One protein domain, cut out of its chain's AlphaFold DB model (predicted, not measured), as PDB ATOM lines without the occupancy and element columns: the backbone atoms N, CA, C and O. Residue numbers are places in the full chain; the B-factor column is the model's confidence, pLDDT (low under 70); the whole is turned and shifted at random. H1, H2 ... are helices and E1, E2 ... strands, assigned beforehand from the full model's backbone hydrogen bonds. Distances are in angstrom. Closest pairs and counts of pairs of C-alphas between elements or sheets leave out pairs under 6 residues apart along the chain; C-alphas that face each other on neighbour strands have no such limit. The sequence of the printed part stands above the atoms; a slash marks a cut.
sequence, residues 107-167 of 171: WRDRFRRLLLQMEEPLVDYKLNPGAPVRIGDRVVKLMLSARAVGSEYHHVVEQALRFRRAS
ATOM      1  N   TRP A 107     -10.049 -38.447   1.918       81.94
ATOM      2  CA  TRP A 107      -9.156 -37.396   2.426       81.94
ATOM      3  C   TRP A 107      -8.069 -37.006   1.425       81.94
ATOM      4  O   TRP A 107      -7.743 -35.832   1.285       81.94
ATOM      5  N   ARG A 108      -7.553 -37.981   0.670       82.00
ATOM      6  CA  ARG A 108      -6.579 -37.743  -0.398       82.00
ATOM      7  C   ARG A 108      -7.130 -36.798  -1.467       82.00
ATOM      8  O   ARG A 108      -6.472 -35.829  -1.821       82.00
ATOM      9  N   ASP A 109      -8.333 -37.081  -1.967       84.56
ATOM     10  CA  ASP A 109      -8.981 -36.245  -2.986       84.56
ATOM     11  C   ASP A 109      -9.284 -34.846  -2.436       84.56
ATOM     12  O   ASP A 109      -8.987 -33.843  -3.085       84.56
ATOM     13  N   ARG A 110      -9.766 -34.767  -1.188       86.38
ATOM     14  CA  ARG A 110      -9.984 -33.495  -0.488       86.38
ATOM     15  C   ARG A 110      -8.718 -32.646  -0.421       86.38
ATOM     16  O   ARG A 110      -8.745 -31.496  -0.852       86.38
ATOM     17  N   PHE A 111      -7.632 -33.179   0.130       88.44
ATOM     18  CA  PHE A 111      -6.406 -32.404   0.309       88.44
ATOM     19  C   PHE A 111      -5.771 -32.040  -1.030       88.44
ATOM     20  O   PHE A 111      -5.318 -30.912  -1.191       88.44
ATOM     21  N   ARG A 112      -5.829 -32.927  -2.032       87.75
ATOM     22  CA  ARG A 112      -5.379 -32.596  -3.388       87.75
ATOM     23  C   ARG A 112      -6.165 -31.423  -3.975       87.75
ATOM     24  O   ARG A 112      -5.554 -30.478  -4.459       87.75
ATOM     25  N   ARG A 113      -7.502 -31.436  -3.893       90.06
ATOM     26  CA  ARG A 113      -8.344 -30.314  -4.355       90.06
ATOM     27  C   ARG A 113      -8.043 -29.019  -3.614       90.06
ATOM     28  O   ARG A 113      -8.030 -27.969  -4.239       90.06
ATOM     29  N   LEU A 114      -7.775 -29.095  -2.311       91.38
ATOM     30  CA  LEU A 114      -7.386 -27.933  -1.518       91.38
ATOM     31  C   LEU A 114      -6.060 -27.337  -2.005       91.38
ATOM     32  O   LEU A 114      -5.987 -26.133  -2.215       91.38
ATOM     33  N   LEU A 115      -5.041 -28.164  -2.251       90.94
ATOM     34  CA  LEU A 115      -3.759 -27.713  -2.808       90.94
ATOM     35  C   LEU A 115      -3.916 -27.090  -4.197       90.94
ATOM     36  O   LEU A 115      -3.321 -26.053  -4.466       90.94
ATOM     37  N   LEU A 116      -4.738 -27.694  -5.059       90.81
ATOM     38  CA  LEU A 116      -5.031 -27.140  -6.383       90.81
ATOM     39  C   LEU A 116      -5.755 -25.792  -6.280       90.81
ATOM     40  O   LEU A 116      -5.405 -24.868  -7.003       90.81
ATOM     41  N   GLN A 117      -6.705 -25.658  -5.351       91.62
ATOM     42  CA  GLN A 117      -7.418 -24.402  -5.109       91.62
ATOM     43  C   GLN A 117      -6.510 -23.303  -4.540       91.62
ATOM     44  O   GLN A 117      -6.751 -22.126  -4.779       91.62
ATOM     45  N   MET A 118      -5.469 -23.676  -3.796       91.12
ATOM     46  CA  MET A 118      -4.428 -22.754  -3.329       91.12
ATOM     47  C   MET A 118      -3.390 -22.430  -4.413       91.12
ATOM     48  O   MET A 118      -2.423 -21.736  -4.115       91.12
ATOM     49  N   GLU A 119      -3.540 -22.956  -5.634       89.88
ATOM     50  CA  GLU A 119      -2.542 -22.862  -6.705       89.88
ATOM     51  C   GLU A 119      -1.153 -23.307  -6.225       89.88
ATOM     52  O   GLU A 119      -0.130 -22.649  -6.432       89.88
ATOM     53  N   GLU A 120      -1.113 -24.420  -5.492       89.50
ATOM     54  CA  GLU A 120       0.140 -24.937  -4.970       89.50
ATOM     55  C   GLU A 120       1.011 -25.484  -6.109       89.50
ATOM     56  O   GLU A 120       0.589 -26.387  -6.831       89.50
ATOM     57  N   PRO A 121       2.244 -24.981  -6.301       86.81
ATOM     58  CA  PRO A 121       3.071 -25.431  -7.407       86.81
ATOM     59  C   PRO A 121       3.526 -26.869  -7.181       86.81
ATOM     60  O   PRO A 121       3.844 -27.261  -6.053       86.81
ATOM     61  N   LEU A 122       3.617 -27.628  -8.274       86.38
ATOM     62  CA  LEU A 122       4.204 -28.969  -8.300       86.38
ATOM     63  C   LEU A 122       3.577 -29.939  -7.277       86.38
ATOM     64  O   LEU A 122       4.290 -30.765  -6.713       86.38
ATOM     65  N   VAL A 123       2.258 -29.852  -7.033       84.56
ATOM     66  CA  VAL A 123       1.531 -30.708  -6.066       84.56
ATOM     67  C   VAL A 123       1.922 -32.179  -6.192       84.56
ATOM     68  O   VAL A 123       2.274 -32.812  -5.200       84.56
ATOM     69  N   ASP A 124       1.913 -32.705  -7.417       79.38
ATOM     70  CA  ASP A 124       2.170 -34.123  -7.673       79.38
ATOM     71  C   ASP A 124       3.646 -34.521  -7.429       79.38
ATOM     72  O   ASP A 124       3.932 -35.697  -7.222       79.38
ATOM     73  N   TYR A 125       4.575 -33.555  -7.378       78.38
ATOM     74  CA  TYR A 125       6.001 -33.768  -7.071       78.38
ATOM     75  C   TYR A 125       6.362 -33.486  -5.605       78.38
ATOM     76  O   TYR A 125       7.488 -33.753  -5.187       78.38
ATOM     77  N   LYS A 126       5.430 -32.948  -4.807       75.06
ATOM     78  CA  LYS A 126       5.604 -32.755  -3.351       75.06
ATOM     79  C   LYS A 126       5.348 -34.025  -2.550       75.06
ATOM     80  O   LYS A 126       5.622 -34.078  -1.354       75.06
ATOM     81  N   LEU A 127       4.838 -35.048  -3.221       70.00
ATOM     82  CA  LEU A 127       4.649 -36.375  -2.678       70.00
ATOM     83  C   LEU A 127       5.913 -37.164  -2.974       70.00
ATOM     84  O   LEU A 127       6.350 -37.237  -4.122       70.00
ATOM     85  N   ASN A 128       6.496 -37.770  -1.948       62.31
ATOM     86  CA  ASN A 128       7.543 -38.753  -2.149       62.31
ATOM     87  C   ASN A 128       6.934 -40.142  -1.926       62.31
ATOM     88  O   ASN A 128       7.028 -40.660  -0.816       62.31
ATOM     89  N   PRO A 129       6.351 -40.776  -2.963       53.12
ATOM     90  CA  PRO A 129       5.723 -42.092  -2.835       53.12
ATOM     91  C   PRO A 129       6.703 -43.206  -2.423       53.12
ATOM     92  O   PRO A 129       6.284 -44.328  -2.153       53.12
ATOM     93  N   GLY A 130       8.013 -42.923  -2.393       52.41
ATOM     94  CA  GLY A 130       9.056 -43.815  -1.891       52.41
ATOM     95  C   GLY A 130       9.716 -43.354  -0.589       52.41
ATOM     96  O   GLY A 130      10.661 -44.021  -0.153       52.41
ATOM     97  N   ALA A 131       9.276 -42.245   0.021       53.09
ATOM     98  CA  ALA A 131       9.846 -41.761   1.272       53.09
ATOM     99  C   ALA A 131       9.594 -42.792   2.372       53.09
ATOM    100  O   ALA A 131       8.454 -43.212   2.587       53.09
ATOM    101  N   PRO A 132      10.638 -43.213   3.097       51.94
ATOM    102  CA  PRO A 132      10.422 -44.068   4.236       51.94
ATOM    103  C   PRO A 132       9.686 -43.292   5.326       51.94
ATOM    104  O   PRO A 132      10.132 -42.231   5.768       51.94
ATOM    105  N   VAL A 133       8.574 -43.843   5.798       52.28
ATOM    106  CA  VAL A 133       7.883 -43.307   6.969       52.28
ATOM    107  C   VAL A 133       8.617 -43.827   8.203       52.28
ATOM    108  O   VAL A 133       8.823 -45.037   8.349       52.28
ATOM    109  N   ARG A 134       9.042 -42.919   9.087       48.62
ATOM    110  CA  ARG A 134       9.602 -43.294  10.391       48.62
ATOM    111  C   ARG A 134       8.465 -43.619  11.350       48.62
ATOM    112  O   ARG A 134       7.698 -42.735  11.719       48.62
ATOM    113  N   ILE A 135       8.378 -44.879  11.768       50.53
ATOM    114  CA  ILE A 135       7.494 -45.320  12.853       50.53
ATOM    115  C   ILE A 135       8.407 -45.749  14.006       50.53
ATOM    116  O   ILE A 135       8.992 -46.833  13.978       50.53
ATOM    117  N   GLY A 136       8.592 -44.858  14.985       64.69
ATOM    118  CA  GLY A 136       9.614 -45.015  16.029       64.69
ATOM    119  C   GLY A 136      11.038 -44.985  15.449       64.69
ATOM    120  O   GLY A 136      11.377 -44.098  14.662       64.69
ATOM    121  N   ASP A 137      11.857 -45.983  15.795       55.69
ATOM    122  CA  ASP A 137      13.227 -46.154  15.272       55.69
ATOM    123  C   ASP A 137      13.306 -46.947  13.959       55.69
ATOM    124  O   ASP A 137      14.393 -47.179  13.426       55.69
ATOM    125  N   ARG A 138      12.165 -47.368  13.398       38.72
ATOM    126  CA  ARG A 138      12.130 -48.146  12.153       38.72
ATOM    127  C   ARG A 138      11.828 -47.261  10.948       38.72
ATOM    128  O   ARG A 138      10.873 -46.487  10.936       38.72
ATOM    129  N   VAL A 139      12.644 -47.438   9.913       49.19
ATOM    130  CA  VAL A 139      12.506 -46.835   8.583       49.19
ATOM    131  C   VAL A 139      11.798 -47.863   7.701       49.19
ATOM    132  O   VAL A 139      12.386 -48.891   7.366       49.19
ATOM    133  N   VAL A 140      10.527 -47.631   7.359       51.72
ATOM    134  CA  VAL A 140       9.731 -48.575   6.554       51.72
ATOM    135  C   VAL A 140       9.416 -47.961   5.192       51.72
ATOM    136  O   VAL A 140       8.896 -46.850   5.114       51.72
ATOM    137  N   LYS A 141       9.698 -48.700   4.112       41.69
ATOM    138  CA  LYS A 141       9.272 -48.348   2.751       41.69
ATOM    139  C   LYS A 141       7.799 -48.738   2.607       41.69
ATOM    140  O   LYS A 141       7.481 -49.914   2.439       41.69
ATOM    141  N   LEU A 142       6.897 -47.779   2.791       46.59
ATOM    142  CA  LEU A 142       5.465 -48.054   2.819       46.59
ATOM    143  C   LEU A 142       4.936 -48.191   1.383       46.59
ATOM    144  O   LEU A 142       4.926 -47.225   0.631       46.59
ATOM    145  N   MET A 143       4.449 -49.376   1.002       45.09
ATOM    146  CA  MET A 143       3.482 -49.482  -0.100       45.09
ATOM    147  C   MET A 143       2.189 -48.824   0.398       45.09
ATOM    148  O   MET A 143       1.425 -49.430   1.153       45.09
ATOM    149  N   LEU A 144       2.014 -47.537   0.091       43.56
ATOM    150  CA  LEU A 144       0.973 -46.706   0.690       43.56
ATOM    151  C   LEU A 144      -0.420 -47.209   0.279       43.56
ATOM    152  O   LEU A 144      -0.835 -47.108  -0.874       43.56
ATOM    153  N   SER A 145      -1.179 -47.719   1.250       47.22
ATOM    154  CA  SER A 145      -2.619 -47.917   1.082       47.22
ATOM    155  C   SER A 145      -3.304 -46.566   0.836       47.22
ATOM    156  O   SER A 145      -2.793 -45.518   1.230       47.22
ATOM    157  N   ALA A 146      -4.499 -46.557   0.237       48.88
ATOM    158  CA  ALA A 146      -5.233 -45.317  -0.048       48.88
ATOM    159  C   ALA A 146      -5.431 -44.403   1.187       48.88
ATOM    160  O   ALA A 146      -5.512 -43.184   1.036       48.88
ATOM    161  N   ARG A 147      -5.460 -44.977   2.402       45.31
ATOM    162  CA  ARG A 147      -5.494 -44.231   3.673       45.31
ATOM    163  C   ARG A 147      -4.150 -43.584   4.022       45.31
ATOM    164  O   ARG A 147      -4.147 -42.466   4.521       45.31
ATOM    165  N   ALA A 148      -3.037 -44.250   3.732       49.53
ATOM    166  CA  ALA A 148      -1.696 -43.744   4.007       49.53
ATOM    167  C   ALA A 148      -1.259 -42.650   3.008       49.53
ATOM    168  O   ALA A 148      -0.590 -41.705   3.397       49.53
ATOM    169  N   VAL A 149      -1.729 -42.686   1.754       53.81
ATOM    170  CA  VAL A 149      -1.497 -41.579   0.794       53.81
ATOM    171  C   VAL A 149      -2.191 -40.280   1.246       53.81
ATOM    172  O   VAL A 149      -1.757 -39.184   0.910       53.81
ATOM    173  N   GLY A 150      -3.263 -40.370   2.041       58.47
ATOM    174  CA  GLY A 150      -3.945 -39.193   2.587       58.47
ATOM    175  C   GLY A 150      -3.073 -38.352   3.528       58.47
ATOM    176  O   GLY A 150      -3.220 -37.130   3.536       58.47
ATOM    177  N   SER A 151      -2.150 -38.968   4.278       65.50
ATOM    178  CA  SER A 151      -1.306 -38.243   5.240       65.50
ATOM    179  C   SER A 151      -0.205 -37.417   4.574       65.50
ATOM    180  O   SER A 151       0.191 -36.391   5.117       65.50
ATOM    181  N   GLU A 152       0.266 -37.820   3.391       73.25
ATOM    182  CA  GLU A 152       1.258 -37.046   2.631       73.25
ATOM    183  C   GLU A 152       0.660 -35.720   2.157       73.25
ATOM    184  O   GLU A 152       1.206 -34.654   2.432       73.25
ATOM    185  N   TYR A 153      -0.519 -35.770   1.530       81.12
ATOM    186  CA  TYR A 153      -1.227 -34.561   1.116       81.12
ATOM    187  C   TYR A 153      -1.615 -33.674   2.302       81.12
ATOM    188  O   TYR A 153      -1.571 -32.453   2.177       81.12
ATOM    189  N   HIS A 154      -1.965 -34.269   3.447       82.50
ATOM    190  CA  HIS A 154      -2.230 -33.518   4.674       82.50
ATOM    191  C   HIS A 154      -1.014 -32.685   5.092       82.50
ATOM    192  O   HIS A 154      -1.136 -31.479   5.291       82.50
ATOM    193  N   HIS A 155       0.170 -33.301   5.136       82.00
ATOM    194  CA  HIS A 155       1.402 -32.594   5.476       82.00
ATOM    195  C   HIS A 155       1.713 -31.462   4.488       82.00
ATOM    196  O   HIS A 155       2.074 -30.360   4.899       82.00
ATOM    197  N   VAL A 156       1.532 -31.699   3.184       86.50
ATOM    198  CA  VAL A 156       1.746 -30.663   2.161       86.50
ATOM    199  C   VAL A 156       0.769 -29.499   2.342       86.50
ATOM    200  O   VAL A 156       1.181 -28.347   2.233       86.50
ATOM    201  N   VAL A 157      -0.498 -29.772   2.673       88.88
ATOM    202  CA  VAL A 157      -1.495 -28.733   2.992       88.88
ATOM    203  C   VAL A 157      -1.061 -27.914   4.203       88.88
ATOM    204  O   VAL A 157      -1.086 -26.687   4.139       88.88
ATOM    205  N   GLU A 158      -0.632 -28.564   5.286       86.69
ATOM    206  CA  GLU A 158      -0.152 -27.865   6.483       86.69
ATOM    207  C   GLU A 158       1.038 -26.954   6.168       86.69
ATOM    208  O   GLU A 158       1.067 -25.802   6.607       86.69
ATOM    209  N   GLN A 159       2.008 -27.440   5.383       85.44
ATOM    210  CA  GLN A 159       3.146 -26.619   4.970       85.44
ATOM    211  C   GLN A 159       2.697 -25.451   4.090       85.44
ATOM    212  O   GLN A 159       3.074 -24.313   4.366       85.44
ATOM    213  N   ALA A 160       1.851 -25.692   3.086       87.75
ATOM    214  CA  ALA A 160       1.341 -24.638   2.212       87.75
ATOM    215  C   ALA A 160       0.638 -23.533   3.021       87.75
ATOM    216  O   ALA A 160       0.970 -22.356   2.877       87.75
ATOM    217  N   LEU A 161      -0.257 -23.901   3.945       85.19
ATOM    218  CA  LEU A 161      -0.954 -22.947   4.815       85.19
ATOM    219  C   LEU A 161       0.004 -22.192   5.747       85.19
ATOM    220  O   LEU A 161      -0.176 -20.994   5.977       85.19
ATOM    221  N   ARG A 162       1.048 -22.860   6.254       83.44
ATOM    222  CA  ARG A 162       2.070 -22.233   7.102       83.44
ATOM    223  C   ARG A 162       2.838 -21.131   6.367       83.44
ATOM    224  O   ARG A 162       3.117 -20.102   6.983       83.44
ATOM    225  N   PHE A 163       3.191 -21.343   5.099       81.25
ATOM    226  CA  PHE A 163       3.991 -20.392   4.317       81.25
ATOM    227  C   PHE A 163       3.156 -19.309   3.622       81.25
ATOM    228  O   PHE A 163       3.660 -18.208   3.425       81.25
ATOM    229  N   ARG A 164       1.880 -19.574   3.314       77.19
ATOM    230  CA  ARG A 164       0.990 -18.640   2.598       77.19
ATOM    231  C   ARG A 164       0.254 -17.624   3.481       77.19
ATOM    232  O   ARG A 164      -0.603 -16.908   2.978       77.19
ATOM    233  N   ARG A 165       0.565 -17.571   4.788       65.75
ATOM    234  CA  ARG A 165      -0.000 -16.626   5.778       65.75
ATOM    235  C   ARG A 165      -1.495 -16.347   5.535       65.75
ATOM    236  O   ARG A 165      -1.873 -15.250   5.128       65.75
ATOM    237  N   ALA A 166      -2.352 -17.340   5.790       56.47
ATOM    238  CA  ALA A 166      -3.795 -17.096   5.888       56.47
ATOM    239  C   ALA A 166      -4.039 -15.956   6.899       56.47
ATOM    240  O   ALA A 166      -3.319 -15.880   7.901       56.47
ATOM    241  N   SER A 167      -4.962 -15.032   6.605       50.00
ATOM    242  CA  SER A 167      -5.115 -13.787   7.370       50.00
ATOM    243  C   SER A 167      -5.148 -14.052   8.880       50.00
ATOM    244  O   SER A 167      -6.002 -14.794   9.361       50.00
TER     245      SER A 167
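This is residues 107 to 167 of the 171 residues of the protein "AAA domain-containing protein" of Cyanobacteria bacterium 13_1_40CM_2_61_4 (UniProt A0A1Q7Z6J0). A small two-strand hairpin, E1 and E2, lies at one end of an elongated domain whose body is two helices side by side, H1 and the longer H2. The unnamed stretch 118 to 132 runs back from H1 to the hairpin. The 61 printed residues hold H1, E1, E2, H2 in that order, with an antiparallel sheet E1 - E2, mostly helix. It is only just compact, close to loose, with a radius of gyration of the C-alphas of 12.6 A and spans of 38 by 21 by 18 A.

E1, residues 133 to 135, and E2, residues 138 to 140, form an antiparallel hairpin at 145 degrees; N 133 and O 140 are within hydrogen-bond range at 3.1 A. H1, residues 107 to 117, and H2, residues 146 to 163, touch, the closest C-alphas being those of Arg 108 and Gly 150, 4.2 A. They run the same way at a shallow tilt of 32 degrees. H1 and E2 are apart, as are E1 and H2. Every O i to N i+4 pair is within hydrogen-bond range in H1, and 10 of 14 in H2.

E1 spans 6.2 A and E2 6.1 A between first and last C-alphas, H2 26.9 A and H1 15.1 A. H1 begins at C-alpha 107 (-9.156, -37.396, 2.426), and H2 ends at C-alpha 163 (3.991, -20.392, 4.317).

The C-alphas farthest apart, of Arg 138 and Ser 167, are 38.7 A apart. The printed part has no cut; the link H1 to E1 is long. Residues 128 to 151 and 165 to 167 have pLDDT under 70.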